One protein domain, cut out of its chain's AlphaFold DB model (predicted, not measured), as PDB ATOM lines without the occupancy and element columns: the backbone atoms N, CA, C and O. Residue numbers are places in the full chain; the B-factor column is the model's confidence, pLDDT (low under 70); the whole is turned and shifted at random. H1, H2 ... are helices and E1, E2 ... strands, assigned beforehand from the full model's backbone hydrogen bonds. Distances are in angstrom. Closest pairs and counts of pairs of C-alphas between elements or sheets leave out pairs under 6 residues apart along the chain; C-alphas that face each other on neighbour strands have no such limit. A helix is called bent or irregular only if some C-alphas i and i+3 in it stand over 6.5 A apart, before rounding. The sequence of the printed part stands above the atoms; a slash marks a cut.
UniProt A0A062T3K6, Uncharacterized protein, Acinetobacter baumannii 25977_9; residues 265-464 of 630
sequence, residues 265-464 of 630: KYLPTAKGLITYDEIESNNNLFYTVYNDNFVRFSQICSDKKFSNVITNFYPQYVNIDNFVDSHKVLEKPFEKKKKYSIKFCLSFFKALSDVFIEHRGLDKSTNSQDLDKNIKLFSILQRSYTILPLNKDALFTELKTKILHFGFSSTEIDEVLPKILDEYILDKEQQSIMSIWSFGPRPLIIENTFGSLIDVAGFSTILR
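Overview. This is residues 265 to 464 of the 630 residues of an uncharacterized protein of Acinetobacter baumannii 25977_9 (UniProt A0A062T3K6). The long helix H4 runs through the middle of the body, with the two-stranded ribbon E3 E4 packed on it through E3, the small three-stranded sheet E5 E7 E6 near its residues 352 to 359, and H6 and H7 crossing it. H9 packs on E3, H2 packs on both H4 and the small hairpin E1 E2, and the long axis runs from the loop of residues 301 to 312, near H1, to H3. The printed part has 200 residues with nine named helices and seven named strands, in the order E1 E2 E3 H1 E4 H2 H3 H4 H5 E5 H6 H7 H8 E6 E7 H9; the class is mixed, helices and strands, and the three sheets are antiparallel. The whole is compact, with a radius of gyration of the C-alphas of 17.2 A and spans of 51 by 39 by 36 A.

Along the chain. E1 is residues 266 to 268, from C-alpha 266 at (-10.872, 29.966, 15.533), and E2 is residues 274 to 276. E3, residues 284 to 290, is 19.2 A long; H1 is residues 297 to 300; E4, residues 313 to 319, is 19.6 A long. H2 is residues 320 to 326 and H3 residues 328 to 338. H4, residues 342 to 359, is 25.8 A long and begins with C-alpha 342 at (4.204, 18.849, 17.184). H5, residues 370 to 383, is 20.4 A long, and E5 is residues 385 to 388. H6, residues 392 to 404, is 18.1 A long, and H7, residues 410 to 424, is 20.7 A long. H8 is residues 428 to 433, E6 residues 445 to 448 and E7 residues 451 to 455. H9, residues 456 to 464, ends with C-alpha 464 at (-9.247, 19.055, 17.248). H3 is irregular, with C-alphas 329 and 332 at 7.3 A; H7 and H9 are only just so, with C-alphas 415 and 418 at 6.8 A and 457 and 460 at 6.7 A.

Arrangement. H4 is the hub, touching four helices, and the helix packing is mostly crossed. H4 touches H6 at a steep tilt of 68 degrees, only just short of perpendicular, opposite ways; the closest C-alphas, of Ala 351 and Lys 402, are 5.5 A apart. It touches H2 at a shallow tilt of 26 degrees, opposite ways, closest at Ile 320 and Leu 346, 6.6 A between C-alphas. It only just touches H3 and H7, with 3 pairs of C-alphas within 8 A each; the closest are Glu 331 and Ile 342, 6.0 A, and Cys 345 and Ile 420, 7.2 A. H4 on one face of the sheet E5 E7 E6 makes two layers, a helix layer on a sheet, at a height over the sheet of 12.0 A. In that sheet N 386 and O 454 are 3.0 A apart, and N 446 and O 453 2.9 A, within hydrogen-bond range. E3 and E4 are antiparallel, with N 287 and O 316 at 3.0 A; the closest C-alphas of E3 and H9, Thr 288 and Ala 457, are 4.9 A apart, and those of E4 and H5, Phe 313 and Leu 381, 4.7 A. E1 and E2 form a hairpin, with N 267 and O 275 at 2.9 A; C-alphas 275 and 323, of E2 and H2, are 5.4 A apart. H1 and H5 are close but not clearly touching, at 7.6 A between C-alphas 297 and 378, while H8 touches no helix. Every O i to N i+4 pair is within hydrogen-bond range in H2, H4, H6 and H8; the counts are 5 of 7 in H3, 9 of 10 in H5, 9 of 11 in H7 and 3 of 5 in H9, and H1 is too short for such a pair.

Size, cuts and confidence. The C-alphas farthest apart, of Lys 305 and Lys 336, are 51.5 A apart. The printed part has no cut. The links H1 to E4 and H8 to E6 are long. The mean pLDDT of the printed part is 90.5, and residues 277 to 281 and 362 to 371 are under 70.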
ATOM      1  N   LYS A 265     -14.103  31.585  13.522       73.62
ATOM      2  CA  LYS A 265     -12.817  31.933  12.893       73.62
ATOM      3  C   LYS A 265     -11.616  31.277  13.585       73.62
ATOM      4  O   LYS A 265     -10.476  31.504  13.193       73.62
ATOM      5  N   TYR A 266     -11.877  30.551  14.666       82.69
ATOM      6  CA  TYR A 266     -10.872  29.966  15.533       82.69
ATOM      7  C   TYR A 266     -11.048  28.457  15.542       82.69
ATOM      8  O   TYR A 266     -12.179  27.972  15.605       82.69
ATOM      9  N   LEU A 267      -9.933  27.731  15.528       85.50
ATOM     10  CA  LEU A 267      -9.923  26.282  15.657       85.50
ATOM     11  C   LEU A 267      -9.646  25.891  17.116       85.50
ATOM     12  O   LEU A 267      -8.493  25.964  17.553       85.50
ATOM     13  N   PRO A 268     -10.667  25.480  17.885       87.44
ATOM     14  CA  PRO A 268     -10.488  24.963  19.233       87.44
ATOM     15  C   PRO A 268      -9.972  23.522  19.214       87.44
ATOM     16  O   PRO A 268     -10.382  22.691  18.398       87.44
ATOM     17  N   THR A 269      -9.109  23.193  20.173       91.00
ATOM     18  CA  THR A 269      -8.698  21.813  20.452       91.00
ATOM     19  C   THR A 269      -9.381  21.287  21.707       91.00
ATOM     20  O   THR A 269      -9.717  22.039  22.620       91.00
ATOM     21  N   ALA A 270      -9.538  19.965  21.810       88.25
ATOM     22  CA  ALA A 270     -10.142  19.312  22.973       88.25
ATOM     23  C   ALA A 270      -9.397  19.604  24.292       88.25
ATOM     24  O   ALA A 270      -9.960  19.430  25.370       88.25
ATOM     25  N   LYS A 271      -8.147  20.084  24.226       90.50
ATOM     26  CA  LYS A 271      -7.378  20.545  25.389       90.50
ATOM     27  C   LYS A 271      -7.736  21.948  25.867       90.50
ATOM     28  O   LYS A 271      -7.244  22.360  26.912       90.50
ATOM     29  N   GLY A 272      -8.617  22.650  25.165       88.81
ATOM     30  CA  GLY A 272      -9.061  23.977  25.554       88.81
ATOM     31  C   GLY A 272      -8.036  25.062  25.223       88.81
ATOM     32  O   GLY A 272      -7.798  25.955  26.034       88.81
ATOM     33  N   LEU A 273      -7.418  24.969  24.050       91.38
ATOM     34  CA  LEU A 273      -6.644  26.041  23.424       91.38
ATOM     35  C   LEU A 273      -7.218  26.294  22.030       91.38
ATOM     36  O   LEU A 273      -7.909  25.429  21.488       91.38
ATOM     37  N   ILE A 274      -6.959  27.475  21.473       90.38
ATOM     38  CA  ILE A 274      -7.489  27.874  20.168       90.38
ATOM     39  C   ILE A 274      -6.379  28.371  19.252       90.38
ATOM     40  O   ILE A 274      -5.401  28.951  19.714       90.38
ATOM     41  N   THR A 275      -6.548  28.185  17.949       87.12
ATOM     42  CA  THR A 275      -5.685  28.771  16.915       87.12
ATOM     43  C   THR A 275      -6.466  29.770  16.077       87.12
ATOM     44  O   THR A 275      -7.654  29.576  15.829       87.12
ATOM     45  N   TYR A 276      -5.799  30.846  15.660       75.75
ATOM     46  CA  TYR A 276      -6.344  31.825  14.726       75.75
ATOM     47  C   TYR A 276      -5.895  31.533  13.299       75.75
ATOM     48  O   TYR A 276      -4.692  31.450  13.020       75.75
ATOM     49  N   ASP A 277      -6.872  31.428  12.405       68.62
ATOM     50  CA  ASP A 277      -6.634  31.129  11.001       68.62
ATOM     51  C   ASP A 277      -6.376  32.419  10.213       68.62
ATOM     52  O   ASP A 277      -7.292  33.158   9.852       68.62
ATOM     53  N   GLU A 278      -5.101  32.684   9.910       66.25
ATOM     54  CA  GLU A 278      -4.720  33.669   8.894       66.25
ATOM     55  C   GLU A 278      -4.447  32.978   7.569       66.25
ATOM     56  O   GLU A 278      -3.399  32.369   7.355       66.25
ATOM     57  N   ILE A 279      -5.404  33.115   6.654       61.03
ATOM     58  CA  ILE A 279      -5.359  32.489   5.329       61.03
ATOM     59  C   ILE A 279      -4.229  33.082   4.458       61.03
ATOM     60  O   ILE A 279      -3.789  32.444   3.508       61.03
ATOM     61  N   GLU A 280      -3.693  34.262   4.785       59.00
ATOM     62  CA  GLU A 280      -2.697  34.960   3.952       59.00
ATOM     63  C   GLU A 280      -1.255  34.415   4.053       59.00
ATOM     64  O   GLU A 280      -0.375  34.868   3.323       59.00
ATOM     65  N   SER A 281      -0.986  33.428   4.911       66.12
ATOM     66  CA  SER A 281       0.353  32.833   5.036       66.12
ATOM     67  C   SER A 281       0.649  31.746   3.990       66.12
ATOM     68  O   SER A 281      -0.227  31.006   3.548       66.12
ATOM     69  N   ASN A 282       1.927  31.589   3.625       70.50
ATOM     70  CA  ASN A 282       2.385  30.518   2.732       70.50
ATOM     71  C   ASN A 282       2.447  29.133   3.413       70.50
ATOM     72  O   ASN A 282       2.581  28.127   2.718       70.50
ATOM     73  N   ASN A 283       2.336  29.055   4.747       86.81
ATOM     74  CA  ASN A 283       2.462  27.806   5.513       86.81
ATOM     75  C   ASN A 283       1.105  27.266   6.007       86.81
ATOM     76  O   ASN A 283       0.905  26.987   7.192       86.81
ATOM     77  N   ASN A 284       0.147  27.160   5.085       89.88
ATOM     78  CA  ASN A 284      -1.222  26.751   5.393       89.88
ATOM     79  C   ASN A 284      -1.483  25.290   5.027       89.88
ATOM     80  O   ASN A 284      -1.302  24.882   3.881       89.88
ATOM     81  N   LEU A 285      -1.977  24.517   5.989       92.94
ATOM     82  CA  LEU A 285      -2.539  23.194   5.755       92.94
ATOM     83  C   LEU A 285      -3.911  23.341   5.091       92.94
ATOM     84  O   LEU A 285      -4.821  23.897   5.700       92.94
ATOM     85  N   PHE A 286      -4.072  22.819   3.875       93.19
ATOM     86  CA  PHE A 286      -5.378  22.710   3.224       93.19
ATOM     87  C   PHE A 286      -6.089  21.428   3.654       93.19
ATOM     88  O   PHE A 286      -5.502  20.343   3.675       93.19
ATOM     89  N   TYR A 287      -7.377  21.544   3.936       94.38
ATOM     90  CA  TYR A 287      -8.266  20.417   4.169       94.38
ATOM     91  C   TYR A 287      -9.684  20.785   3.745       94.38
ATOM     92  O   TYR A 287      -9.936  21.886   3.252       94.38
ATOM     93  N   THR A 288     -10.629  19.862   3.899       94.69
ATOM     94  CA  THR A 288     -12.033  20.181   3.634       94.69
ATOM     95  C   THR A 288     -12.932  19.726   4.771       94.69
ATOM     96  O   THR A 288     -12.586  18.838   5.543       94.69
ATOM     97  N   VAL A 289     -14.094  20.359   4.871       93.31
ATOM     98  CA  VAL A 289     -15.180  19.990   5.785       93.31
ATOM     99  C   VAL A 289     -16.460  19.823   4.981       93.31
ATOM    100  O   VAL A 289     -16.547  20.310   3.857       93.31
ATOM    101  N   TYR A 290     -17.467  19.140   5.517       93.75
ATOM    102  CA  TYR A 290     -18.756  19.034   4.831       93.75
ATOM    103  C   TYR A 290     -19.368  20.415   4.557       93.75
ATOM    104  O   TYR A 290     -19.384  21.277   5.429       93.75
ATOM    105  N   ASN A 291     -19.906  20.607   3.351       93.62
ATOM    106  CA  ASN A 291     -20.645  21.807   2.951       93.62
ATOM    107  C   ASN A 291     -22.104  21.730   3.432       93.62
ATOM    108  O   ASN A 291     -23.057  21.745   2.652       93.62
ATOM    109  N   ASP A 292     -22.265  21.591   4.739       90.00
ATOM    110  CA  ASP A 292     -23.540  21.455   5.446       90.00
ATOM    111  C   ASP A 292     -24.427  22.710   5.379       90.00
ATOM    112  O   ASP A 292     -25.644  22.632   5.548       90.00
ATOM    113  N   ASN A 293     -23.824  23.858   5.077       89.25
ATOM    114  CA  ASN A 293     -24.497  25.131   4.840       89.25
ATOM    115  C   ASN A 293     -24.883  25.355   3.367       89.25
ATOM    116  O   ASN A 293     -25.407  26.416   3.026       89.25
ATOM    117  N   PHE A 294     -24.636  24.377   2.486       91.00
ATOM    118  CA  PHE A 294     -25.002  24.431   1.066       91.00
ATOM    119  C   PHE A 294     -24.451  25.668   0.333       91.00
ATOM    120  O   PHE A 294     -25.098  26.228  -0.561       91.00
ATOM    121  N   VAL A 295     -23.242  26.097   0.705       92.38
ATOM    122  CA  VAL A 295     -22.530  27.203   0.061       92.38
ATOM    123  C   VAL A 295     -22.355  26.863  -1.414       92.38
ATOM    124  O   VAL A 295     -21.869  25.789  -1.780       92.38
ATOM    125  N   ARG A 296     -22.780  27.776  -2.289       93.69
ATOM    126  CA  ARG A 296     -22.700  27.563  -3.738       93.69
ATOM    127  C   ARG A 296     -21.246  27.587  -4.181       93.69
ATOM    128  O   ARG A 296     -20.495  28.470  -3.776       93.69
ATOM    129  N   PHE A 297     -20.872  26.701  -5.097       92.31
ATOM    130  CA  PHE A 297     -19.499  26.615  -5.592       92.31
ATOM    131  C   PHE A 297     -19.025  27.937  -6.217       92.31
ATOM    132  O   PHE A 297     -17.884  28.332  -6.006       92.31
ATOM    133  N   SER A 298     -19.920  28.699  -6.857       92.44
ATOM    134  CA  SER A 298     -19.613  30.048  -7.361       92.44
ATOM    135  C   SER A 298     -19.140  31.040  -6.293       92.44
ATOM    136  O   SER A 298     -18.476  32.009  -6.634       92.44
ATOM    137  N   GLN A 299     -19.524  30.856  -5.025       92.62
ATOM    138  CA  GLN A 299     -19.056  31.690  -3.910       92.62
ATOM    139  C   GLN A 299     -17.657  31.269  -3.449       92.62
ATOM    140  O   GLN A 299     -16.904  32.104  -2.967       92.62
ATOM    141  N   ILE A 300     -17.301  29.997  -3.645       91.19
ATOM    142  CA  ILE A 300     -15.990  29.441  -3.297       91.19
ATOM    143  C   ILE A 300     -14.953  29.826  -4.358       91.19
ATOM    144  O   ILE A 300     -13.886  30.331  -4.032       91.19
ATOM    145  N   CYS A 301     -15.268  29.619  -5.639       89.88
ATOM    146  CA  CYS A 301     -14.346  29.893  -6.747       89.88
ATOM    147  C   CYS A 301     -14.489  31.300  -7.348       89.88
ATOM    148  O   CYS A 301     -13.763  31.645  -8.276       89.88
ATOM    149  N   SER A 302     -15.433  32.107  -6.853       89.69
ATOM    150  CA  SER A 302     -15.759  33.435  -7.392       89.69
ATOM    151  C   SER A 302     -16.144  33.451  -8.888       89.69
ATOM    152  O   SER A 302     -16.050  34.488  -9.543       89.69
ATOM    153  N   ASP A 303     -16.633  32.330  -9.439       87.81
ATOM    154  CA  ASP A 303     -17.069  32.201 -10.839       87.81
ATOM    155  C   ASP A 303     -18.583  31.935 -10.946       87.81
ATOM    156  O   ASP A 303     -19.112  30.895 -10.536       87.81
ATOM    157  N   LYS A 304     -19.305  32.884 -11.556       88.00
ATOM    158  CA  LYS A 304     -20.769  32.847 -11.712       88.00
ATOM    159  C   LYS A 304     -21.270  31.682 -12.573       88.00
ATOM    160  O   LYS A 304     -22.436  31.310 -12.429       88.00
ATOM    161  N   LYS A 305     -20.425  31.074 -13.419       86.56
ATOM    162  CA  LYS A 305     -20.794  29.908 -14.253       86.56
ATOM    163  C   LYS A 305     -21.175  28.672 -13.431       86.56
ATOM    164  O   LYS A 305     -21.813  27.763 -13.955       86.56
ATOM    165  N   PHE A 306     -20.815  28.651 -12.147       86.62
ATOM    166  CA  PHE A 306     -21.119  27.572 -11.207       86.62
ATOM    167  C   PHE A 306     -22.208  27.939 -10.185       86.62
ATOM    168  O   PHE A 306     -22.286  27.348  -9.109       86.62
ATOM    169  N   SER A 307     -23.061  28.923 -10.489       87.00
ATOM    170  CA  SER A 307     -24.056  29.454  -9.538       87.00
ATOM    171  C   SER A 307     -25.113  28.447  -9.064       87.00
ATOM    172  O   SER A 307     -25.726  28.656  -8.018       87.00
ATOM    173  N   ASN A 308     -25.301  27.352  -9.803       86.50
ATOM    174  CA  ASN A 308     -26.243  26.275  -9.487       86.50
ATOM    175  C   ASN A 308     -25.564  25.008  -8.939       86.50
ATOM    176  O   ASN A 308     -26.229  23.990  -8.756       86.50
ATOM    177  N   VAL A 309     -24.251  25.048  -8.703       88.12
ATOM    178  CA  VAL A 309     -23.470  23.891  -8.259       88.12
ATOM    179  C   VAL A 309     -23.238  23.973  -6.755       88.12
ATOM    180  O   VAL A 309     -22.808  25.006  -6.243       88.12
ATOM    181  N   ILE A 310     -23.500  22.872  -6.056       90.25
ATOM    182  CA  ILE A 310     -23.189  22.689  -4.638       90.25
ATOM    183  C   ILE A 310     -22.281  21.467  -4.547       90.25
ATOM    184  O   ILE A 310     -22.626  20.401  -5.052       90.25
ATOM    185  N   THR A 311     -21.109  21.646  -3.949       92.94
ATOM    186  CA  THR A 311     -20.160  20.568  -3.665       92.94
ATOM    187  C   THR A 311     -20.469  19.945  -2.312       92.94
ATOM    188  O   THR A 311     -21.000  20.622  -1.433       92.94
ATOM    189  N   ASN A 312     -20.109  18.675  -2.117       94.06
ATOM    190  CA  ASN A 312     -20.294  17.997  -0.829       94.06
ATOM    191  C   ASN A 312     -19.405  18.556   0.290       94.06
ATOM    192  O   ASN A 312     -19.773  18.469   1.460       94.06
ATOM    193  N   PHE A 313     -18.261  19.137  -0.064       95.75
ATOM    194  CA  PHE A 313     -17.284  19.697   0.859       95.75
ATOM    195  C   PHE A 313     -16.991  21.171   0.564       95.75
ATOM    196  O   PHE A 313     -17.235  21.679  -0.536       95.75
ATOM    197  N   TYR A 314     -16.456  21.839   1.578       93.50
ATOM    198  CA  TYR A 314     -16.037  23.229   1.615       93.50
ATOM    199  C   TYR A 314     -14.553  23.292   2.021       93.50
ATOM    200  O   TYR A 314     -14.151  22.572   2.941       93.50
ATOM    201  N   PRO A 315     -13.717  24.100   1.345       92.94
ATOM    202  CA  PRO A 315     -12.293  24.182   1.653       92.94
ATOM    203  C   PRO A 315     -12.045  24.922   2.971       92.94
ATOM    204  O   PRO A 315     -12.673  25.942   3.245       92.94
ATOM    205  N   GLN A 316     -11.082  24.451   3.756       90.75
ATOM    206  CA  GLN A 316     -10.571  25.154   4.929       90.75
ATOM    207  C   GLN A 316      -9.044  25.140   4.962       90.75
ATOM    208  O   GLN A 316      -8.388  24.339   4.291       90.75
ATOM    209  N   TYR A 317      -8.495  26.074   5.736       90.38
ATOM    210  CA  TYR A 317      -7.067  26.298   5.866       90.38
ATOM    211  C   TYR A 317      -6.729  26.564   7.323       90.38
ATOM    212  O   TYR A 317      -7.410  27.360   7.958       90.38
ATOM    213  N   VAL A 318      -5.655  25.948   7.807       90.50
ATOM    214  CA  VAL A 318      -5.078  26.246   9.124       90.50
ATOM    215  C   VAL A 318      -3.632  26.652   8.938       90.50
ATOM    216  O   VAL A 318      -2.871  25.969   8.246       90.50
ATOM    217  N   ASN A 319      -3.241  27.756   9.567       90.81
ATOM    218  CA  ASN A 319      -1.849  28.170   9.571       90.81
ATOM    219  C   ASN A 319      -1.044  27.343  10.585       90.81
ATOM    220  O   ASN A 319      -1.335  27.355  11.782       90.81
ATOM    221  N   ILE A 320      -0.017  26.639  10.109       91.44
ATOM    222  CA  ILE A 320       0.746  25.700  10.940       91.44
ATOM    223  C   ILE A 320       1.574  26.426  11.996       91.44
ATOM    224  O   ILE A 320       1.636  25.968  13.134       91.44
ATOM    225  N   ASP A 321       2.173  27.564  11.650       90.69
ATOM    226  CA  ASP A 321       3.013  28.322  12.580       90.69
ATOM    227  C   ASP A 321       2.174  28.896  13.728       90.69
ATOM    228  O   ASP A 321       2.538  28.744  14.894       90.69
ATOM    229  N   ASN A 322       0.999  29.448  13.418       90.75
ATOM    230  CA  ASN A 322       0.031  29.904  14.414       90.75
ATOM    231  C   ASN A 322      -0.461  28.744  15.286       90.75
ATOM    232  O   ASN A 322      -0.639  28.923  16.493       90.75
ATOM    233  N   PHE A 323      -0.676  27.560  14.700       93.19
ATOM    234  CA  PHE A 323      -1.081  26.382  15.462       93.19
ATOM    235  C   PHE A 323       0.014  25.951  16.442       93.19
ATOM    236  O   PHE A 323      -0.289  25.688  17.604       93.19
ATOM    237  N   VAL A 324       1.278  25.911  16.009       93.44
ATOM    238  CA  VAL A 324       2.418  25.594  16.885       93.44
ATOM    239  C   VAL A 324       2.562  26.642  17.990       93.44
ATOM    240  O   VAL A 324       2.671  26.264  19.156       93.44
ATOM    241  N   ASP A 325       2.513  27.935  17.657       92.00
ATOM    242  CA  ASP A 325       2.644  29.018  18.642       92.00
ATOM    243  C   ASP A 325       1.538  28.953  19.701       92.00
ATOM    244  O   ASP A 325       1.820  28.975  20.897       92.00
ATOM    245  N   SER A 326       0.287  28.773  19.270       91.94
ATOM    246  CA  SER A 326      -0.878  28.715  20.167       91.94
ATOM    247  C   SER A 326      -0.903  27.467  21.060       91.94
ATOM    248  O   SER A 326      -1.673  27.400  22.015       91.94
ATOM    249  N   HIS A 327      -0.083  26.456  20.763       94.31
ATOM    250  CA  HIS A 327      -0.042  25.190  21.498       94.31
ATOM    251  C   HIS A 327       1.343  24.874  22.070       94.31
ATOM    252  O   HIS A 327       1.603  23.736  22.466       94.31
ATOM    253  N   LYS A 328       2.230  25.869  22.165       93.25
ATOM    254  CA  LYS A 328       3.623  25.693  22.599       93.25
ATOM    255  C   LYS A 328       3.758  25.009  23.963       93.25
ATOM    256  O   LYS A 328       4.629  24.164  24.155       93.25
ATOM    257  N   VAL A 329       2.852  25.304  24.897       94.88
ATOM    258  CA  VAL A 329       2.799  24.656  26.221       94.88
ATOM    259  C   VAL A 329       2.606  23.131  26.147       94.88
ATOM    260  O   VAL A 329       3.016  22.396  27.046       94.88
ATOM    261  N   LEU A 330       2.014  22.630  25.061       95.75
ATOM    262  CA  LEU A 330       1.773  21.205  24.839       95.75
ATOM    263  C   LEU A 330       2.931  20.503  24.120       95.75
ATOM    264  O   LEU A 330       2.904  19.279  24.040       95.75
ATOM    265  N   GLU A 331       3.957  21.218  23.648       95.38
ATOM    266  CA  GLU A 331       5.042  20.660  22.827       95.38
ATOM    267  C   GLU A 331       5.811  19.540  23.532       95.38
ATOM    268  O   GLU A 331       5.816  18.401  23.061       95.38
ATOM    269  N   LYS A 332       6.386  19.818  24.708       96.50
ATOM    270  CA  LYS A 332       7.133  18.805  25.472       96.50
ATOM    271  C   LYS A 332       6.238  17.646  25.942       96.50
ATOM    272  O   LYS A 332       6.646  16.489  25.799       96.50
ATOM    273  N   PRO A 333       5.028  17.888  26.497       96.81
ATOM    274  CA  PRO A 333       4.078  16.815  26.794       96.81
ATOM    275  C   PRO A 333       3.726  15.935  25.590       96.81
ATOM    276  O   PRO A 333       3.666  14.707  25.722       96.81
ATOM    277  N   PHE A 334       3.496  16.550  24.428       97.25
ATOM    278  CA  PHE A 334       3.175  15.859  23.187       97.25
ATOM    279  C   PHE A 334       4.347  14.991  22.741       97.25
ATOM    280  O   PHE A 334       4.171  13.789  22.569       97.25
ATOM    281  N   GLU A 335       5.553  15.551  22.674       96.94
ATOM    282  CA  GLU A 335       6.764  14.828  22.282       96.94
ATOM    283  C   GLU A 335       7.053  13.647  23.215       96.94
ATOM    284  O   GLU A 335       7.323  12.532  22.765       96.94
ATOM    285  N   LYS A 336       6.874  13.826  24.528       97.00
ATOM    286  CA  LYS A 336       7.012  12.733  25.501       97.00
ATOM    287  C   LYS A 336       6.046  11.578  25.219       97.00
ATOM    288  O   LYS A 336       6.431  10.412  25.392       97.00
ATOM    289  N   LYS A 337       4.803  11.887  24.834       96.19
ATOM    290  CA  LYS A 337       3.735  10.910  24.574       96.19
ATOM    291  C   LYS A 337       3.876  10.250  23.202       96.19
ATOM    292  O   LYS A 337       3.764   9.030  23.128       96.19
ATOM    293  N   LYS A 338       4.093  11.047  22.158       95.50
ATOM    294  CA  LYS A 338       4.072  10.649  20.745       95.50
ATOM    295  C   LYS A 338       5.436  10.234  20.202       95.50
ATOM    296  O   LYS A 338       5.492   9.499  19.230       95.50
ATOM    297  N   LYS A 339       6.524  10.616  20.879       95.94
ATOM    298  CA  LYS A 339       7.922  10.357  20.477       95.94
ATOM    299  C   LYS A 339       8.356  11.111  19.217       95.94
ATOM    300  O   LYS A 339       9.289  10.682  18.547       95.94
ATOM    301  N   TYR A 340       7.681  12.216  18.919       96.88
ATOM    302  CA  TYR A 340       8.010  13.167  17.861       96.88
ATOM    303  C   TYR A 340       7.393  14.537  18.179       96.88
ATOM    304  O   TYR A 340       6.429  14.622  18.945       96.88
ATOM    305  N   SER A 341       7.943  15.614  17.614       96.81
ATOM    306  CA  SER A 341       7.499  16.984  17.903       96.81
ATOM    307  C   SER A 341       6.158  17.328  17.238       96.81
ATOM    308  O   SER A 341       5.786  16.761  16.205       96.81
ATOM    309  N   ILE A 342       5.433  18.308  17.799       96.69
ATOM    310  CA  ILE A 342       4.204  18.849  17.184       96.69
ATOM    311  C   ILE A 342       4.515  19.390  15.785       96.69
ATOM    312  O   ILE A 342       3.777  19.126  14.838       96.69
ATOM    313  N   LYS A 343       5.633  20.116  15.651       96.12
ATOM    314  CA  LYS A 343       6.060  20.709  14.384       96.12
ATOM    315  C   LYS A 343       6.235  19.646  13.299       96.12
ATOM    316  O   LYS A 343       5.713  19.825  12.204       96.12
ATOM    317  N   PHE A 344       6.897  18.525  13.606       97.62
ATOM    318  CA  PHE A 344       7.068  17.435  12.642       97.62
ATOM    319  C   PHE A 344       5.712  16.843  12.228       97.62
ATOM    320  O   PHE A 344       5.459  16.645  11.042       97.62
ATOM    321  N   CYS A 345       4.808  16.618  13.187       97.69
ATOM    322  CA  CYS A 345       3.462  16.100  12.918       97.69
ATOM    323  C   CYS A 345       2.662  17.003  11.961       97.69
ATOM    324  O   CYS A 345       2.109  16.532  10.967       97.69
ATOM    325  N   LEU A 346       2.663  18.317  12.196       96.81
ATOM    326  CA  LEU A 346       1.973  19.270  11.321       96.81
ATOM    327  C   LEU A 346       2.652  19.401   9.951       96.81
ATOM    328  O   LEU A 346       1.966  19.534   8.939       96.81
ATOM    329  N   SER A 347       3.981  19.300   9.890       96.56
ATOM    330  CA  SER A 347       4.726  19.228   8.631       96.56
ATOM    331  C   SER A 347       4.409  17.967   7.824       96.56
ATOM    332  O   SER A 347       4.317  18.046   6.600       96.56
ATOM    333  N   PHE A 348       4.163  16.828   8.478       97.94
ATOM    334  CA  PHE A 348       3.632  15.633   7.818       97.94
ATOM    335  C   PHE A 348       2.234  15.888   7.235       97.94
ATOM    336  O   PHE A 348       2.007  15.595   6.061       97.94
ATOM    337  N   PHE A 349       1.314  16.496   7.993       97.81
ATOM    338  CA  PHE A 349      -0.016  16.841   7.469       97.81
ATOM    339  C   PHE A 349       0.058  17.803   6.284       97.81
ATOM    340  O   PHE A 349      -0.645  17.609   5.292       97.81
ATOM    341  N   LYS A 350       0.940  18.808   6.353       96.12
ATOM    342  CA  LYS A 350       1.192  19.739   5.250       96.12
ATOM    343  C   LYS A 350       1.702  19.025   4.013       96.12
ATOM    344  O   LYS A 350       1.131  19.214   2.949       96.12
ATOM    345  N   ALA A 351       2.729  18.189   4.165       96.81
ATOM    346  CA  ALA A 351       3.284  17.402   3.072       96.81
ATOM    347  C   ALA A 351       2.208  16.526   2.418       96.81
ATOM    348  O   ALA A 351       2.088  16.508   1.197       96.81
ATOM    349  N   LEU A 352       1.379  15.856   3.222       97.31
ATOM    350  CA  LEU A 352       0.295  15.016   2.721       97.31
ATOM    351  C   LEU A 352      -0.765  15.827   1.958       97.31
ATOM    352  O   LEU A 352      -1.230  15.403   0.899       97.31
ATOM    353  N   SER A 353      -1.119  17.004   2.474       95.62
ATOM    354  CA  SER A 353      -2.027  17.948   1.816       95.62
ATOM    355  C   SER A 353      -1.443  18.512   0.512       95.62
ATOM    356  O   SER A 353      -2.148  18.591  -0.493       95.62
ATOM    357  N   ASP A 354      -0.147  18.817   0.474       93.75
ATOM    358  CA  ASP A 354       0.532  19.305  -0.730       93.75
ATOM    359  C   ASP A 354       0.565  18.241  -1.825       93.75
ATOM    360  O   ASP A 354       0.141  18.508  -2.947       93.75
ATOM    361  N   VAL A 355       0.955  17.008  -1.485       94.19
ATOM    362  CA  VAL A 355       0.921  15.869  -2.419       94.19
ATOM    363  C   VAL A 355      -0.495  15.661  -2.963       94.19
ATOM    364  O   VAL A 355      -0.684  15.421  -4.157       94.19
ATOM    365  N   PHE A 356      -1.513  15.805  -2.111       93.31
ATOM    366  CA  PHE A 356      -2.911  15.729  -2.519       93.31
ATOM    367  C   PHE A 356      -3.291  16.814  -3.547       93.31
ATOM    368  O   PHE A 356      -3.911  16.505  -4.569       93.31
ATOM    369  N   ILE A 357      -2.928  18.077  -3.298       89.88
ATOM    370  CA  ILE A 357      -3.239  19.223  -4.174       89.88
ATOM    371  C   ILE A 357      -2.478  19.124  -5.502       89.88
ATOM    372  O   ILE A 357      -3.061  19.329  -6.573       89.88
ATOM    373  N   GLU A 358      -1.190  18.781  -5.441       88.50
ATOM    374  CA  GLU A 358      -0.308  18.625  -6.599       88.50
ATOM    375  C   GLU A 358      -0.783  17.500  -7.514       88.50
ATOM    376  O   GLU A 358      -0.931  17.709  -8.719       88.50
ATOM    377  N   HIS A 359      -1.133  16.339  -6.951       86.56
ATOM    378  CA  HIS A 359      -1.668  15.218  -7.723       86.56
ATOM    379  C   HIS A 359      -2.973  15.579  -8.451       86.56
ATOM    380  O   HIS A 359      -3.267  15.073  -9.535       86.56
ATOM    381  N   ARG A 360      -3.766  16.493  -7.881       82.81
ATOM    382  CA  ARG A 360      -4.986  17.021  -8.508       82.81
ATOM    383  C   ARG A 360      -4.726  18.173  -9.482       82.81
ATOM    384  O   ARG A 360      -5.670  18.662 -10.103       82.81
ATOM    385  N   GLY A 361      -3.468  18.571  -9.664       74.38
ATOM    386  CA  GLY A 361      -3.042  19.579 -10.629       74.38
ATOM    387  C   GLY A 361      -3.545  20.983 -10.301       74.38
ATOM    388  O   GLY A 361      -3.851  21.733 -11.232       74.38
ATOM    389  N   LEU A 362      -3.690  21.296  -9.007       67.31
ATOM    390  CA  LEU A 362      -4.080  22.615  -8.493       67.31
ATOM    391  C   LEU A 362      -2.893  23.487  -8.059       67.31
ATOM    392  O   LEU A 362      -3.101  24.632  -7.657       67.31
ATOM    393  N   ASP A 363      -1.665  22.979  -8.146       61.59
ATOM    394  CA  ASP A 363      -0.488  23.777  -7.823       61.59
ATOM    395  C   ASP A 363      -0.333  24.976  -8.788       61.59
ATOM    396  O   ASP A 363      -0.626  24.900  -9.992       61.59
ATOM    397  N   LYS A 364       0.138  26.100  -8.229       53.62
ATOM    398  CA  LYS A 364       0.345  27.398  -8.890       53.62
ATOM    399  C   LYS A 364       1.296  27.300 -10.087       53.62
ATOM    400  O   LYS A 364       1.233  28.156 -10.964       53.62
ATOM    401  N   SER A 365       2.135  26.265 -10.137       49.28
ATOM    402  CA  SER A 365       3.085  25.987 -11.221       49.28
ATOM    403  C   SER A 365       2.427  25.564 -12.544       49.28
ATOM    404  O   SER A 365       3.064  25.623 -13.598       49.28
ATOM    405  N   THR A 366       1.148  25.170 -12.538       50.41
ATOM    406  CA  THR A 366       0.456  24.759 -13.764       50.41
ATOM    407  C   THR A 366      -0.157  25.960 -14.499       50.41
ATOM    408  O   THR A 366      -1.057  26.634 -13.989       50.41
ATOM    409  N   ASN A 367       0.270  26.185 -15.750       49.69
ATOM    410  CA  ASN A 367      -0.326  27.123 -16.725       49.69
ATOM    411  C   ASN A 367      -1.741  26.686 -17.185       49.69
ATOM    412  O   ASN A 367      -2.093  26.781 -18.362       49.69
ATOM    413  N   SER A 368      -2.555  26.140 -16.282       56.53
ATOM    414  CA  SER A 368      -3.932  25.746 -16.567       56.53
ATOM    415  C   SER A 368      -4.833  26.984 -16.626       56.53
ATOM    416  O   SER A 368      -4.725  27.887 -15.795       56.53
ATOM    417  N   GLN A 369      -5.717  27.032 -17.630       66.88
ATOM    418  CA  GLN A 369      -6.757  28.060 -17.737       66.88
ATOM    419  C   GLN A 369      -7.649  28.033 -16.484       66.88
ATOM    420  O   GLN A 369      -7.912  26.958 -15.943       66.88
ATOM    421  N   ASP A 370      -8.177  29.185 -16.061       68.81
ATOM    422  CA  ASP A 370      -8.982  29.313 -14.830       68.81
ATOM    423  C   ASP A 370     -10.156  28.324 -14.755       68.81
ATOM    424  O   ASP A 370     -10.486  27.805 -13.688       68.81
ATOM    425  N   LEU A 371     -10.757  27.989 -15.902       67.81
ATOM    426  CA  LEU A 371     -11.840  27.011 -15.959       67.81
ATOM    427  C   LEU A 371     -11.385  25.588 -15.585       67.81
ATOM    428  O   LEU A 371     -12.108  24.881 -14.884       67.81
ATOM    429  N   ASP A 372     -10.200  25.168 -16.026       79.06
ATOM    430  CA  ASP A 372      -9.645  23.849 -15.701       79.06
ATOM    431  C   ASP A 372      -9.316  23.750 -14.202       79.06
ATOM    432  O   ASP A 372      -9.650  22.757 -13.552       79.06
ATOM    433  N   LYS A 373      -8.779  24.831 -13.618       83.56
ATOM    434  CA  LYS A 373      -8.562  24.941 -12.166       83.56
ATOM    435  C   LYS A 373      -9.869  24.810 -11.385       83.56
ATOM    436  O   LYS A 373      -9.933  24.032 -10.435       83.56
ATOM    437  N   ASN A 374     -10.932  25.491 -11.814       86.75
ATOM    438  CA  ASN A 374     -12.239  25.404 -11.157       86.75
ATOM    439  C   ASN A 374     -12.855  23.998 -11.248       86.75
ATOM    440  O   ASN A 374     -13.437  23.525 -10.276       86.75
ATOM    441  N   ILE A 375     -12.694  23.292 -12.371       84.56
ATOM    442  CA  ILE A 375     -13.169  21.904 -12.513       84.56
ATOM    443  C   ILE A 375     -12.379  20.952 -11.599       84.56
ATOM    444  O   ILE A 375     -12.968  20.077 -10.958       84.56
ATOM    445  N   LYS A 376     -11.059  21.128 -11.493       87.06
ATOM    446  CA  LYS A 376     -10.216  20.352 -10.570       87.06
ATOM    447  C   LYS A 376     -10.590  20.606  -9.113       87.06
ATOM    448  O   LYS A 376     -10.777  19.648  -8.361       87.06
ATOM    449  N   LEU A 377     -10.782  21.872  -8.735       89.94
ATOM    450  CA  LEU A 377     -11.244  22.246  -7.400       89.94
ATOM    451  C   LEU A 377     -12.624  21.653  -7.109       89.94
ATOM    452  O   LEU A 377     -12.812  21.065  -6.049       89.94
ATOM    453  N   PHE A 378     -13.560  21.715  -8.061       90.50
ATOM    454  CA  PHE A 378     -14.849  21.040  -7.933       90.50
ATOM    455  C   PHE A 378     -14.670  19.543  -7.653       90.50
ATOM    456  O   PHE A 378     -15.282  19.026  -6.724       90.50
ATOM    457  N   SER A 379     -13.803  18.837  -8.392       87.19
ATOM    458  CA  SER A 379     -13.580  17.404  -8.151       87.19
ATOM    459  C   SER A 379     -13.024  17.118  -6.754       87.19
ATOM    460  O   SER A 379     -13.342  16.061  -6.199       87.19
ATOM    461  N   ILE A 380     -12.190  18.006  -6.208       91.25
ATOM    462  CA  ILE A 380     -11.687  17.889  -4.837       91.25
ATOM    463  C   ILE A 380     -12.831  18.104  -3.858       91.25
ATOM    464  O   ILE A 380     -13.084  17.241  -3.029       91.25
ATOM    465  N   LEU A 381     -13.568  19.202  -3.991       94.25
ATOM    466  CA  LEU A 381     -14.651  19.551  -3.076       94.25
ATOM    467  C   LEU A 381     -15.870  18.634  -3.204       94.25
ATOM    468  O   LEU A 381     -16.695  18.576  -2.303       94.25
ATOM    469  N   GLN A 382     -16.005  17.878  -4.289       92.06
ATOM    470  CA  GLN A 382     -17.057  16.876  -4.403       92.06
ATOM    471  C   GLN A 382     -16.736  15.610  -3.593       92.06
ATOM    472  O   GLN A 382     -17.654  14.947  -3.122       92.06
ATOM    473  N   ARG A 383     -15.454  15.254  -3.430       91.00
ATOM    474  CA  ARG A 383     -15.044  13.925  -2.935       91.00
ATOM    475  C   ARG A 383     -14.143  13.959  -1.696       91.00
ATOM    476  O   ARG A 383     -14.085  12.973  -0.977       91.00
ATOM    477  N   SER A 384     -13.396  15.033  -1.473       95.19
ATOM    478  CA  SER A 384     -12.389  15.208  -0.414       95.19
ATOM    479  C   SER A 384     -11.386  14.052  -0.237       95.19
ATOM    480  O   SER A 384     -10.792  13.883   0.825       95.19
ATOM    481  N   TYR A 385     -11.184  13.236  -1.268       95.62
ATOM    482  CA  TYR A 385     -10.134  12.225  -1.282       95.62
ATOM    483  C   TYR A 385      -9.508  12.118  -2.672       95.62
ATOM    484  O   TYR A 385     -10.091  12.526  -3.687       95.62
ATOM    485  N   THR A 386      -8.315  11.539  -2.732       94.06
ATOM    486  CA  THR A 386      -7.664  11.130  -3.977       94.06
ATOM    487  C   THR A 386      -7.039   9.758  -3.803       94.06
ATOM    488  O   THR A 386      -6.710   9.392  -2.684       94.06
ATOM    489  N   ILE A 387      -6.889   9.000  -4.886       94.25
ATOM    490  CA  ILE A 387      -6.122   7.752  -4.866       94.25
ATOM    491  C   ILE A 387      -4.796   8.051  -5.548       94.25
ATOM    492  O   ILE A 387      -4.770   8.353  -6.740       94.25
ATOM    493  N   LEU A 388      -3.724   8.030  -4.767       94.25
ATOM    494  CA  LEU A 388      -2.366   8.169  -5.258       94.25
ATOM    495  C   LEU A 388      -1.869   6.790  -5.695       94.25
ATOM    496  O   LEU A 388      -1.979   5.853  -4.903       94.25
ATOM    497  N   PRO A 389      -1.266   6.653  -6.887       93.75
ATOM    498  CA  PRO A 389      -0.667   5.404  -7.353       93.75
ATOM    499  C   PRO A 389       0.676   5.121  -6.659       93.75
ATOM    500  O   PRO A 389       1.672   4.804  -7.300       93.75
ATOM    501  N   LEU A 390       0.709   5.295  -5.338       95.94
ATOM    502  CA  LEU A 390       1.862   5.134  -4.468       95.94
ATOM    503  C   LEU A 390       1.506   4.092  -3.409       95.94
ATOM    504  O   LEU A 390       0.504   4.233  -2.701       95.94
ATOM    505  N   ASN A 391       2.328   3.051  -3.307       94.69
ATOM    506  CA  ASN A 391       2.334   2.181  -2.134       94.69
ATOM    507  C   ASN A 391       2.988   2.911  -0.946       94.69
ATOM    508  O   ASN A 391       3.506   4.021  -1.103       94.69
ATOM    509  N   LYS A 392       2.986   2.286   0.233       95.06
ATOM    510  CA  LYS A 392       3.561   2.859   1.456       95.06
ATOM    511  C   LYS A 392       4.990   3.394   1.289       95.06
ATOM    512  O   LYS A 392       5.257   4.524   1.691       95.06
ATOM    513  N   ASP A 393       5.884   2.641   0.648       96.00
ATOM    514  CA  ASP A 393       7.295   3.029   0.471       96.00
ATOM    515  C   ASP A 393       7.469   4.215  -0.492       96.00
ATOM    516  O   ASP A 393       8.263   5.136  -0.258       96.00
ATOM    517  N   ALA A 394       6.700   4.230  -1.583       96.94
ATOM    518  CA  ALA A 394       6.705   5.338  -2.528       96.94
ATOM    519  C   ALA A 394       6.092   6.601  -1.901       96.94
ATOM    520  O   ALA A 394       6.626   7.697  -2.077       96.94
ATOM    521  N   LEU A 395       5.023   6.450  -1.111       96.88
ATOM    522  CA  LEU A 395       4.420   7.548  -0.359       96.88
ATOM    523  C   LEU A 395       5.391   8.101   0.690       96.88
ATOM    524  O   LEU A 395       5.533   9.315   0.803       96.88
ATOM    525  N   PHE A 396       6.106   7.234   1.411       97.81
ATOM    526  CA  PHE A 396       7.170   7.638   2.328       97.81
ATOM    527  C   PHE A 396       8.223   8.501   1.623       97.81
ATOM    528  O   PHE A 396       8.582   9.566   2.121       97.81
ATOM    529  N   THR A 397       8.685   8.076   0.445       97.56
ATOM    530  CA  THR A 397       9.705   8.800  -0.332       97.56
ATOM    531  C   THR A 397       9.215  10.183  -0.769       97.56
ATOM    532  O   THR A 397       9.944  11.177  -0.658       97.56
ATOM    533  N   GLU A 398       7.963  10.264  -1.218       97.00
ATOM    534  CA  GLU A 398       7.329  11.519  -1.621       97.00
ATOM    535  C   GLU A 398       7.204  12.481  -0.427       97.00
ATOM    536  O   GLU A 398       7.658  13.627  -0.477       97.00
ATOM    537  N   LEU A 399       6.671  11.994   0.697       97.81
ATOM    538  CA  LEU A 399       6.513  12.781   1.918       97.81
ATOM    539  C   LEU A 399       7.859  13.226   2.494       97.81
ATOM    540  O   LEU A 399       7.996  14.386   2.877       97.81
ATOM    541  N   LYS A 400       8.872  12.352   2.506       97.88
ATOM    542  CA  LYS A 400      10.238  12.693   2.925       97.88
ATOM    543  C   LYS A 400      10.778  13.874   2.124       97.88
ATOM    544  O   LYS A 400      11.303  14.819   2.709       97.88
ATOM    545  N   THR A 401      10.598  13.851   0.803       96.31
ATOM    546  CA  THR A 401      11.028  14.938  -0.087       96.31
ATOM    547  C   THR A 401      10.369  16.261   0.294       96.31
ATOM    548  O   THR A 401      11.053  17.277   0.408       96.31
ATOM    549  N   LYS A 402       9.059  16.271   0.564       95.44
ATOM    550  CA  LYS A 402       8.351  17.483   1.009       95.44
ATOM    551  C   LYS A 402       8.804  17.943   2.397       95.44
ATOM    552  O   LYS A 402       9.090  19.121   2.578       95.44
ATOM    553  N   ILE A 403       8.943  17.027   3.355       96.81
ATOM    554  CA  ILE A 403       9.297  17.355   4.745       96.81
ATOM    555  C   ILE A 403      10.716  17.930   4.861       96.81
ATOM    556  O   ILE A 403      10.933  18.836   5.668       96.81
ATOM    557  N   LEU A 404      11.661  17.500   4.014       96.25
ATOM    558  CA  LEU A 404      12.996  18.111   3.930       96.25
ATOM    559  C   LEU A 404      12.929  19.629   3.672       96.25
ATOM    560  O   LEU A 404      13.705  20.386   4.254       96.25
ATOM    561  N   HIS A 405      11.966  20.099   2.870       93.38
ATOM    562  CA  HIS A 405      11.787  21.530   2.585       93.38
ATOM    563  C   HIS A 405      11.281  22.332   3.795       93.38
ATOM    564  O   HIS A 405      11.402  23.556   3.804       93.38
ATOM    565  N   PHE A 406      10.762  21.670   4.835       91.94
ATOM    566  CA  PHE A 406      10.363  22.311   6.093       91.94
ATOM    567  C   PHE A 406      11.511  22.424   7.111       91.94
ATOM    568  O   PHE A 406      11.303  22.907   8.227       91.94
ATOM    569  N   GLY A 407      12.729  22.026   6.724       93.75
ATOM    570  CA  GLY A 407      13.950  22.222   7.509       93.75
ATOM    571  C   GLY A 407      14.315  21.072   8.450       93.75
ATOM    572  O   GLY A 407      15.160  21.264   9.321       93.75
ATOM    573  N   PHE A 408      13.704  19.895   8.292       96.44
ATOM    574  CA  PHE A 408      14.079  18.690   9.039       96.44
ATOM    575  C   PHE A 408      15.258  17.968   8.382       96.44
ATOM    576  O   PHE A 408      15.410  17.981   7.158       96.44
ATOM    577  N   SER A 409      16.100  17.318   9.187       96.94
ATOM    578  CA  SER A 409      17.228  16.534   8.665       96.94
ATOM    579  C   SER A 409      16.760  15.189   8.097       96.94
ATOM    580  O   SER A 409      15.784  14.619   8.580       96.94
ATOM    581  N   SER A 410      17.473  14.624   7.111       96.12
ATOM    582  CA  SER A 410      17.114  13.296   6.577       96.12
ATOM    583  C   SER A 410      17.086  12.226   7.669       96.12
ATOM    584  O   SER A 410      16.183  11.401   7.668       96.12
ATOM    585  N   THR A 411      18.046  12.246   8.599       96.94
ATOM    586  CA  THR A 411      18.139  11.257   9.684       96.94
ATOM    587  C   THR A 411      16.933  11.320  10.617       96.94
ATOM    588  O   THR A 411      16.382  10.283  10.967       96.94
ATOM    589  N   GLU A 412      16.491  12.526  10.978       96.94
ATOM    590  CA  GLU A 412      15.282  12.719  11.785       96.94
ATOM    591  C   GLU A 412      14.031  12.226  11.046       96.94
ATOM    592  O   GLU A 412      13.195  11.541  11.632       96.94
ATOM    593  N   ILE A 413      13.921  12.517   9.744       97.69
ATOM    594  CA  ILE A 413      12.783  12.068   8.933       97.69
ATOM    595  C   ILE A 413      12.732  10.544   8.850       97.69
ATOM    596  O   ILE A 413      11.665   9.968   9.050       97.69
ATOM    597  N   ASP A 414      13.870   9.899   8.599       97.44
ATOM    598  CA  ASP A 414      13.962   8.441   8.498       97.44
ATOM    599  C   ASP A 414      13.581   7.739   9.814       97.44
ATOM    600  O   ASP A 414      13.052   6.630   9.790       97.44
ATOM    601  N   GLU A 415      13.777   8.395  10.962       97.06
ATOM    602  CA  GLU A 415      13.371   7.869  12.268       97.06
ATOM    603  C   GLU A 415      11.887   8.125  12.597       97.06
ATOM    604  O   GLU A 415      11.210   7.274  13.184       97.06
ATOM    605  N   VAL A 416      11.379   9.319  12.281       98.00
ATOM    606  CA  VAL A 416      10.076   9.802  12.766       98.00
ATOM    607  C   VAL A 416       8.938   9.518  11.791       98.00
ATOM    608  O   VAL A 416       7.854   9.113  12.221       98.00
ATOM    609  N   LEU A 417       9.157   9.711  10.488       98.12
ATOM    610  CA  LEU A 417       8.107   9.589   9.476       98.12
ATOM    611  C   LEU A 417       7.437   8.204   9.455       98.12
ATOM    612  O   LEU A 417       6.211   8.188   9.356       98.12
ATOM    613  N   PRO A 418       8.143   7.062   9.616       97.44
ATOM    614  CA  PRO A 418       7.481   5.757   9.652       97.44
ATOM    615  C   PRO A 418       6.463   5.652  10.796       97.44
ATOM    616  O   PRO A 418       5.348   5.190  10.582       97.44
ATOM    617  N   LYS A 419       6.806   6.175  11.984       96.25
ATOM    618  CA  LYS A 419       5.939   6.149  13.176       96.25
ATOM    619  C   LYS A 419       4.642   6.927  12.942       96.25
ATOM    620  O   LYS A 419       3.568   6.468  13.315       96.25
ATOM    621  N   ILE A 420       4.744   8.110  12.330       97.19
ATOM    622  CA  ILE A 420       3.577   8.945  12.013       97.19
ATOM    623  C   ILE A 420       2.755   8.309  10.892       97.19
ATOM    624  O   ILE A 420       1.531   8.307  10.957       97.19
ATOM    625  N   LEU A 421       3.411   7.756   9.871       96.69
ATOM    626  CA  LEU A 421       2.732   7.111   8.755       96.69
ATOM    627  C   LEU A 421       1.883   5.922   9.238       96.69
ATOM    628  O   LEU A 421       0.711   5.839   8.882       96.69
ATOM    629  N   ASP A 422       2.434   5.079  10.114       95.12
ATOM    630  CA  ASP A 422       1.717   3.961  10.743       95.12
ATOM    631  C   ASP A 422       0.524   4.438  11.595       95.12
ATOM    632  O   ASP A 422      -0.534   3.816  11.597       95.12
ATOM    633  N   GLU A 423       0.642   5.589  12.267       95.38
ATOM    634  CA  GLU A 423      -0.447   6.170  13.068       95.38
ATOM    635  C   GLU A 423      -1.640   6.663  12.225       95.38
ATOM    636  O   GLU A 423      -2.749   6.783  12.748       95.38
ATOM    637  N   TYR A 424      -1.448   6.940  10.931       97.06
ATOM    638  CA  TYR A 424      -2.494   7.489  10.056       97.06
ATOM    639  C   TYR A 424      -2.881   6.587   8.870       97.06
ATOM    640  O   TYR A 424      -3.781   6.966   8.111       97.06
ATOM    641  N   ILE A 425      -2.266   5.406   8.727       97.62
ATOM    642  CA  ILE A 425      -2.695   4.343   7.802       97.62
ATOM    643  C   ILE A 425      -3.739   3.451   8.471       97.62
ATOM    644  O   ILE A 425      -3.479   2.884   9.522       97.62
ATOM    645  N   LEU A 426      -4.891   3.281   7.824       98.06
ATOM    646  CA  LEU A 426      -5.944   2.377   8.273       98.06
ATOM    647  C   LEU A 426      -5.471   0.918   8.260       98.06
ATOM    648  O   LEU A 426      -5.222   0.354   7.195       98.06
ATOM    649  N   ASP A 427      -5.473   0.287   9.431       96.75
ATOM    650  CA  ASP A 427      -5.227  -1.144   9.608       96.75
ATOM    651  C   ASP A 427      -6.229  -1.791  10.592       96.75
ATOM    652  O   ASP A 427      -7.134  -1.138  11.128       96.75
ATOM    653  N   LYS A 428      -6.086  -3.103  10.827       96.50
ATOM    654  CA  LYS A 428      -6.970  -3.870  11.727       96.50
ATOM    655  C   LYS A 428      -6.854  -3.422  13.191       96.50
ATOM    656  O   LYS A 428      -7.843  -3.499  13.925       96.50
ATOM    657  N   GLU A 429      -5.683  -2.953  13.625       95.69
ATOM    658  CA  GLU A 429      -5.487  -2.441  14.985       95.69
ATOM    659  C   GLU A 429      -6.275  -1.142  15.166       95.69
ATOM    660  O   GLU A 429      -7.096  -1.041  16.082       95.69
ATOM    661  N   GLN A 430      -6.132  -0.200  14.234       95.06
ATOM    662  CA  GLN A 430      -6.881   1.048  14.221       95.06
ATOM    663  C   GLN A 430      -8.391   0.808  14.160       95.06
ATOM    664  O   GLN A 430      -9.128   1.413  14.942       95.06
ATOM    665  N   GLN A 431      -8.867  -0.100  13.295       96.44
ATOM    666  CA  GLN A 431     -10.289  -0.469  13.234       96.44
ATOM    667  C   GLN A 431     -10.835  -0.921  14.594       96.44
ATOM    668  O   GLN A 431     -11.959  -0.571  14.958       96.44
ATOM    669  N   SER A 432     -10.040  -1.665  15.369       95.25
ATOM    670  CA  SER A 432     -10.472  -2.216  16.659       95.25
ATOM    671  C   SER A 432     -10.662  -1.158  17.751       95.25
ATOM    672  O   SER A 432     -11.519  -1.320  18.622       95.25
ATOM    673  N   ILE A 433      -9.903  -0.060  17.692       94.06
ATOM    674  CA  ILE A 433      -9.940   1.021  18.688       94.06
ATOM    675  C   ILE A 433     -10.777   2.226  18.241       94.06
ATOM    676  O   ILE A 433     -11.035   3.126  19.043       94.06
ATOM    677  N   MET A 434     -11.226   2.252  16.981       94.06
ATOM    678  CA  MET A 434     -12.103   3.295  16.457       94.06
ATOM    679  C   MET A 434     -13.450   3.342  17.162       94.06
ATOM    680  O   MET A 434     -14.152   2.346  17.356       94.06
ATOM    681  N   SER A 435     -13.869   4.561  17.463       91.81
ATOM    682  CA  SER A 435     -15.176   4.848  18.023       91.81
ATOM    683  C   SER A 435     -15.909   5.849  17.136       91.81
ATOM    684  O   SER A 435     -15.405   6.935  16.843       91.81
ATOM    685  N   ILE A 436     -17.118   5.465  16.708       93.69
ATOM    686  CA  ILE A 436     -17.974   6.280  15.834       93.69
ATOM    687  C   ILE A 436     -18.310   7.598  16.522       93.69
ATOM    688  O   ILE A 436     -18.150   8.665  15.937       93.69
ATOM    689  N   TRP A 437     -18.713   7.532  17.789       87.25
ATOM    690  CA  TRP A 437     -19.152   8.701  18.534       87.25
ATOM    691  C   TRP A 437     -18.011   9.655  18.917       87.25
ATOM    692  O   TRP A 437     -18.259  10.850  19.017       87.25
ATOM    693  N   SER A 438     -16.774   9.187  19.126       85.06
ATOM    694  CA  SER A 438     -15.635  10.083  19.417       85.06
ATOM    695  C   SER A 438     -14.945  10.604  18.154       85.06
ATOM    696  O   SER A 438     -14.022  11.414  18.251       85.06
ATOM    697  N   PHE A 439     -15.375  10.125  16.982       87.44
ATOM    698  CA  PHE A 439     -14.752  10.354  15.682       87.44
ATOM    699  C   PHE A 439     -13.269   9.952  15.612       87.44
ATOM    700  O   PHE A 439     -12.524  10.499  14.799       87.44
ATOM    701  N   GLY A 440     -12.801   9.030  16.462       83.88
ATOM    702  CA  GLY A 440     -11.369   8.752  16.554       83.88
ATOM    703  C   GLY A 440     -10.989   7.368  17.092       83.88
ATOM    704  O   GLY A 440     -11.823   6.720  17.732       83.88
ATOM    705  N   PRO A 441      -9.724   6.941  16.881       90.94
ATOM    706  CA  PRO A 441      -8.702   7.590  16.035       90.94
ATOM    707  C   PRO A 441      -9.105   7.664  14.552       90.94
ATOM    708  O   PRO A 441      -9.861   6.826  14.073       90.94
ATOM    709  N   ARG A 442      -8.659   8.706  13.838       94.19
ATOM    710  CA  ARG A 442      -9.050   8.973  12.444       94.19
ATOM    711  C   ARG A 442      -7.848   8.784  11.513       94.19
ATOM    712  O   ARG A 442      -7.006   9.680  11.479       94.19
ATOM    713  N   PRO A 443      -7.769   7.684  10.744       96.69
ATOM    714  CA  PRO A 443      -6.773   7.573   9.688       96.69
ATOM    715  C   PRO A 443      -7.045   8.557   8.555       96.69
ATOM    716  O   PRO A 443      -8.177   8.997   8.331       96.69
ATOM    717  N   LEU A 444      -5.976   8.864   7.829       97.62
ATOM    718  CA  LEU A 444      -5.978   9.700   6.629       97.62
ATOM    719  C   LEU A 444      -5.671   8.891   5.370       97.62
ATOM    720  O   LEU A 444      -5.900   9.381   4.267       97.62
ATOM    721  N   ILE A 445      -5.124   7.685   5.530       98.44
ATOM    722  CA  ILE A 445      -4.576   6.882   4.443       98.44
ATOM    723  C   ILE A 445      -5.242   5.507   4.468       98.44
ATOM    724  O   ILE A 445      -5.265   4.848   5.501       98.44
ATOM    725  N   ILE A 446      -5.782   5.073   3.330       97.88
ATOM    726  CA  ILE A 446      -6.337   3.726   3.150       97.88
ATOM    727  C   ILE A 446      -5.615   3.065   1.983       97.88
ATOM    728  O   ILE A 446      -5.743   3.501   0.834       97.88
ATOM    729  N   GLU A 447      -4.865   2.008   2.269       96.44
ATOM    730  CA  GLU A 447      -4.211   1.222   1.227       96.44
ATOM    731  C   GLU A 447      -5.244   0.413   0.431       96.44
ATOM    732  O   GLU A 447      -6.243  -0.078   0.958       96.44
ATOM    733  N   ASN A 448      -5.037   0.323  -0.878       94.44
ATOM    734  CA  ASN A 448      -5.865  -0.449  -1.795       94.44
ATOM    735  C   ASN A 448      -5.032  -0.922  -2.997       94.44
ATOM    736  O   ASN A 448      -3.863  -0.572  -3.152       94.44
ATOM    737  N   THR A 449      -5.645  -1.701  -3.887       92.69
ATOM    738  CA  THR A 449      -4.963  -2.288  -5.053       92.69
ATOM    739  C   THR A 449      -4.397  -1.280  -6.051       92.69
ATOM    740  O   THR A 449      -3.528  -1.643  -6.840       92.69
ATOM    741  N   PHE A 450      -4.846  -0.023  -6.020       94.12
ATOM    742  CA  PHE A 450      -4.344   1.054  -6.875       94.12
ATOM    743  C   PHE A 450      -3.379   2.003  -6.157       94.12
ATOM    744  O   PHE A 450      -2.953   2.977  -6.769       94.12
ATOM    745  N   GLY A 451      -3.026   1.736  -4.895       95.06
ATOM    746  CA  GLY A 451      -2.132   2.563  -4.084       95.06
ATOM    747  C   GLY A 451      -2.818   3.098  -2.828       95.06
ATOM    748  O   GLY A 451      -3.534   2.371  -2.145       95.06
ATOM    749  N   SER A 452      -2.605   4.374  -2.516       96.69
ATOM    750  CA  SER A 452      -3.031   4.993  -1.258       96.69
ATOM    751  C   SER A 452      -4.178   5.975  -1.480       96.69
ATOM    752  O   SER A 452      -4.018   6.987  -2.166       96.69
ATOM    753  N   LEU A 453      -5.342   5.713  -0.887       97.31
ATOM    754  CA  LEU A 453      -6.419   6.697  -0.798       97.31
ATOM    755  C   LEU A 453      -6.092   7.686   0.323       97.31
ATOM    756  O   LEU A 453      -6.010   7.289   1.478       97.31
ATOM    757  N   ILE A 454      -5.936   8.962  -0.025       97.88
ATOM    758  CA  ILE A 454      -5.672  10.059   0.912       97.88
ATOM    759  C   ILE A 454      -6.958  10.839   1.147       97.88
ATOM    760  O   ILE A 454      -7.511  11.410   0.201       97.88
ATOM    761  N   ASP A 455      -7.422  10.873   2.392       97.06
ATOM    762  CA  ASP A 455      -8.645  11.545   2.812       97.06
ATOM    763  C   ASP A 455      -8.368  12.825   3.609       97.06
ATOM    764  O   ASP A 455      -8.148  12.803   4.818       97.06
ATOM    765  N   VAL A 456      -8.471  13.971   2.939       96.38
ATOM    766  CA  VAL A 456      -8.211  15.276   3.562       96.38
ATOM    767  C   VAL A 456      -9.394  15.819   4.368       96.38
ATOM    768  O   VAL A 456      -9.254  16.861   4.999       96.38
ATOM    769  N   ALA A 457     -10.551  15.140   4.401       95.19
ATOM    770  CA  ALA A 457     -11.648  15.542   5.292       95.19
ATOM    771  C   ALA A 457     -11.352  15.198   6.762       95.19
ATOM    772  O   ALA A 457     -11.915  15.800   7.672       95.19
ATOM    773  N   GLY A 458     -10.454  14.235   7.013       94.50
ATOM    774  CA  GLY A 458     -10.118  13.787   8.365       94.50
ATOM    775  C   GLY A 458      -9.335  14.808   9.197       94.50
ATOM    776  O   GLY A 458      -9.348  14.722  10.427       94.50
ATOM    777  N   PHE A 459      -8.680  15.787   8.562       95.12
ATOM    778  CA  PHE A 459      -7.802  16.738   9.250       95.12
ATOM    779  C   PHE A 459      -8.520  17.559  10.323       95.12
ATOM    780  O   PHE A 459      -7.959  17.735  11.400       95.12
ATOM    781  N   SER A 460      -9.758  18.009  10.092       89.50
ATOM    782  CA  SER A 460     -10.497  18.807  11.086       89.50
ATOM    783  C   SER A 460     -10.661  18.058  12.413       89.50
ATOM    784  O   SER A 460     -10.453  18.613  13.493       89.50
ATOM    785  N   THR A 461     -10.979  16.767  12.335       90.31
ATOM    786  CA  THR A 461     -11.145  15.894  13.499       90.31
ATOM    787  C   THR A 461      -9.809  15.611  14.180       90.31
ATOM    788  O   THR A 461      -9.726  15.638  15.409       90.31
ATOM    789  N   ILE A 462      -8.757  15.372  13.393       94.75
ATOM    790  CA  ILE A 462      -7.411  15.101  13.911       94.75
ATOM    791  C   ILE A 462      -6.859  16.322  14.636       94.75
ATOM    792  O   ILE A 462      -6.430  16.184  15.772       94.75
ATOM    793  N   LEU A 463      -6.921  17.515  14.040       93.38
ATOM    794  CA  LEU A 463      -6.411  18.741  14.659       93.38
ATOM    795  C   LEU A 463      -7.125  19.040  15.981       93.38
ATOM    796  O   LEU A 463      -6.473  19.329  16.985       93.38
ATOM    797  N   ARG A 464      -8.455  18.877  16.021       89.31
ATOM    798  CA  ARG A 464      -9.247  19.055  17.248       89.31
ATOM    799  C   ARG A 464      -8.832  18.084  18.357       89.31
ATOM    800  O   ARG A 464      -8.810  18.467  19.527       89.31
TER     801      ARG A 464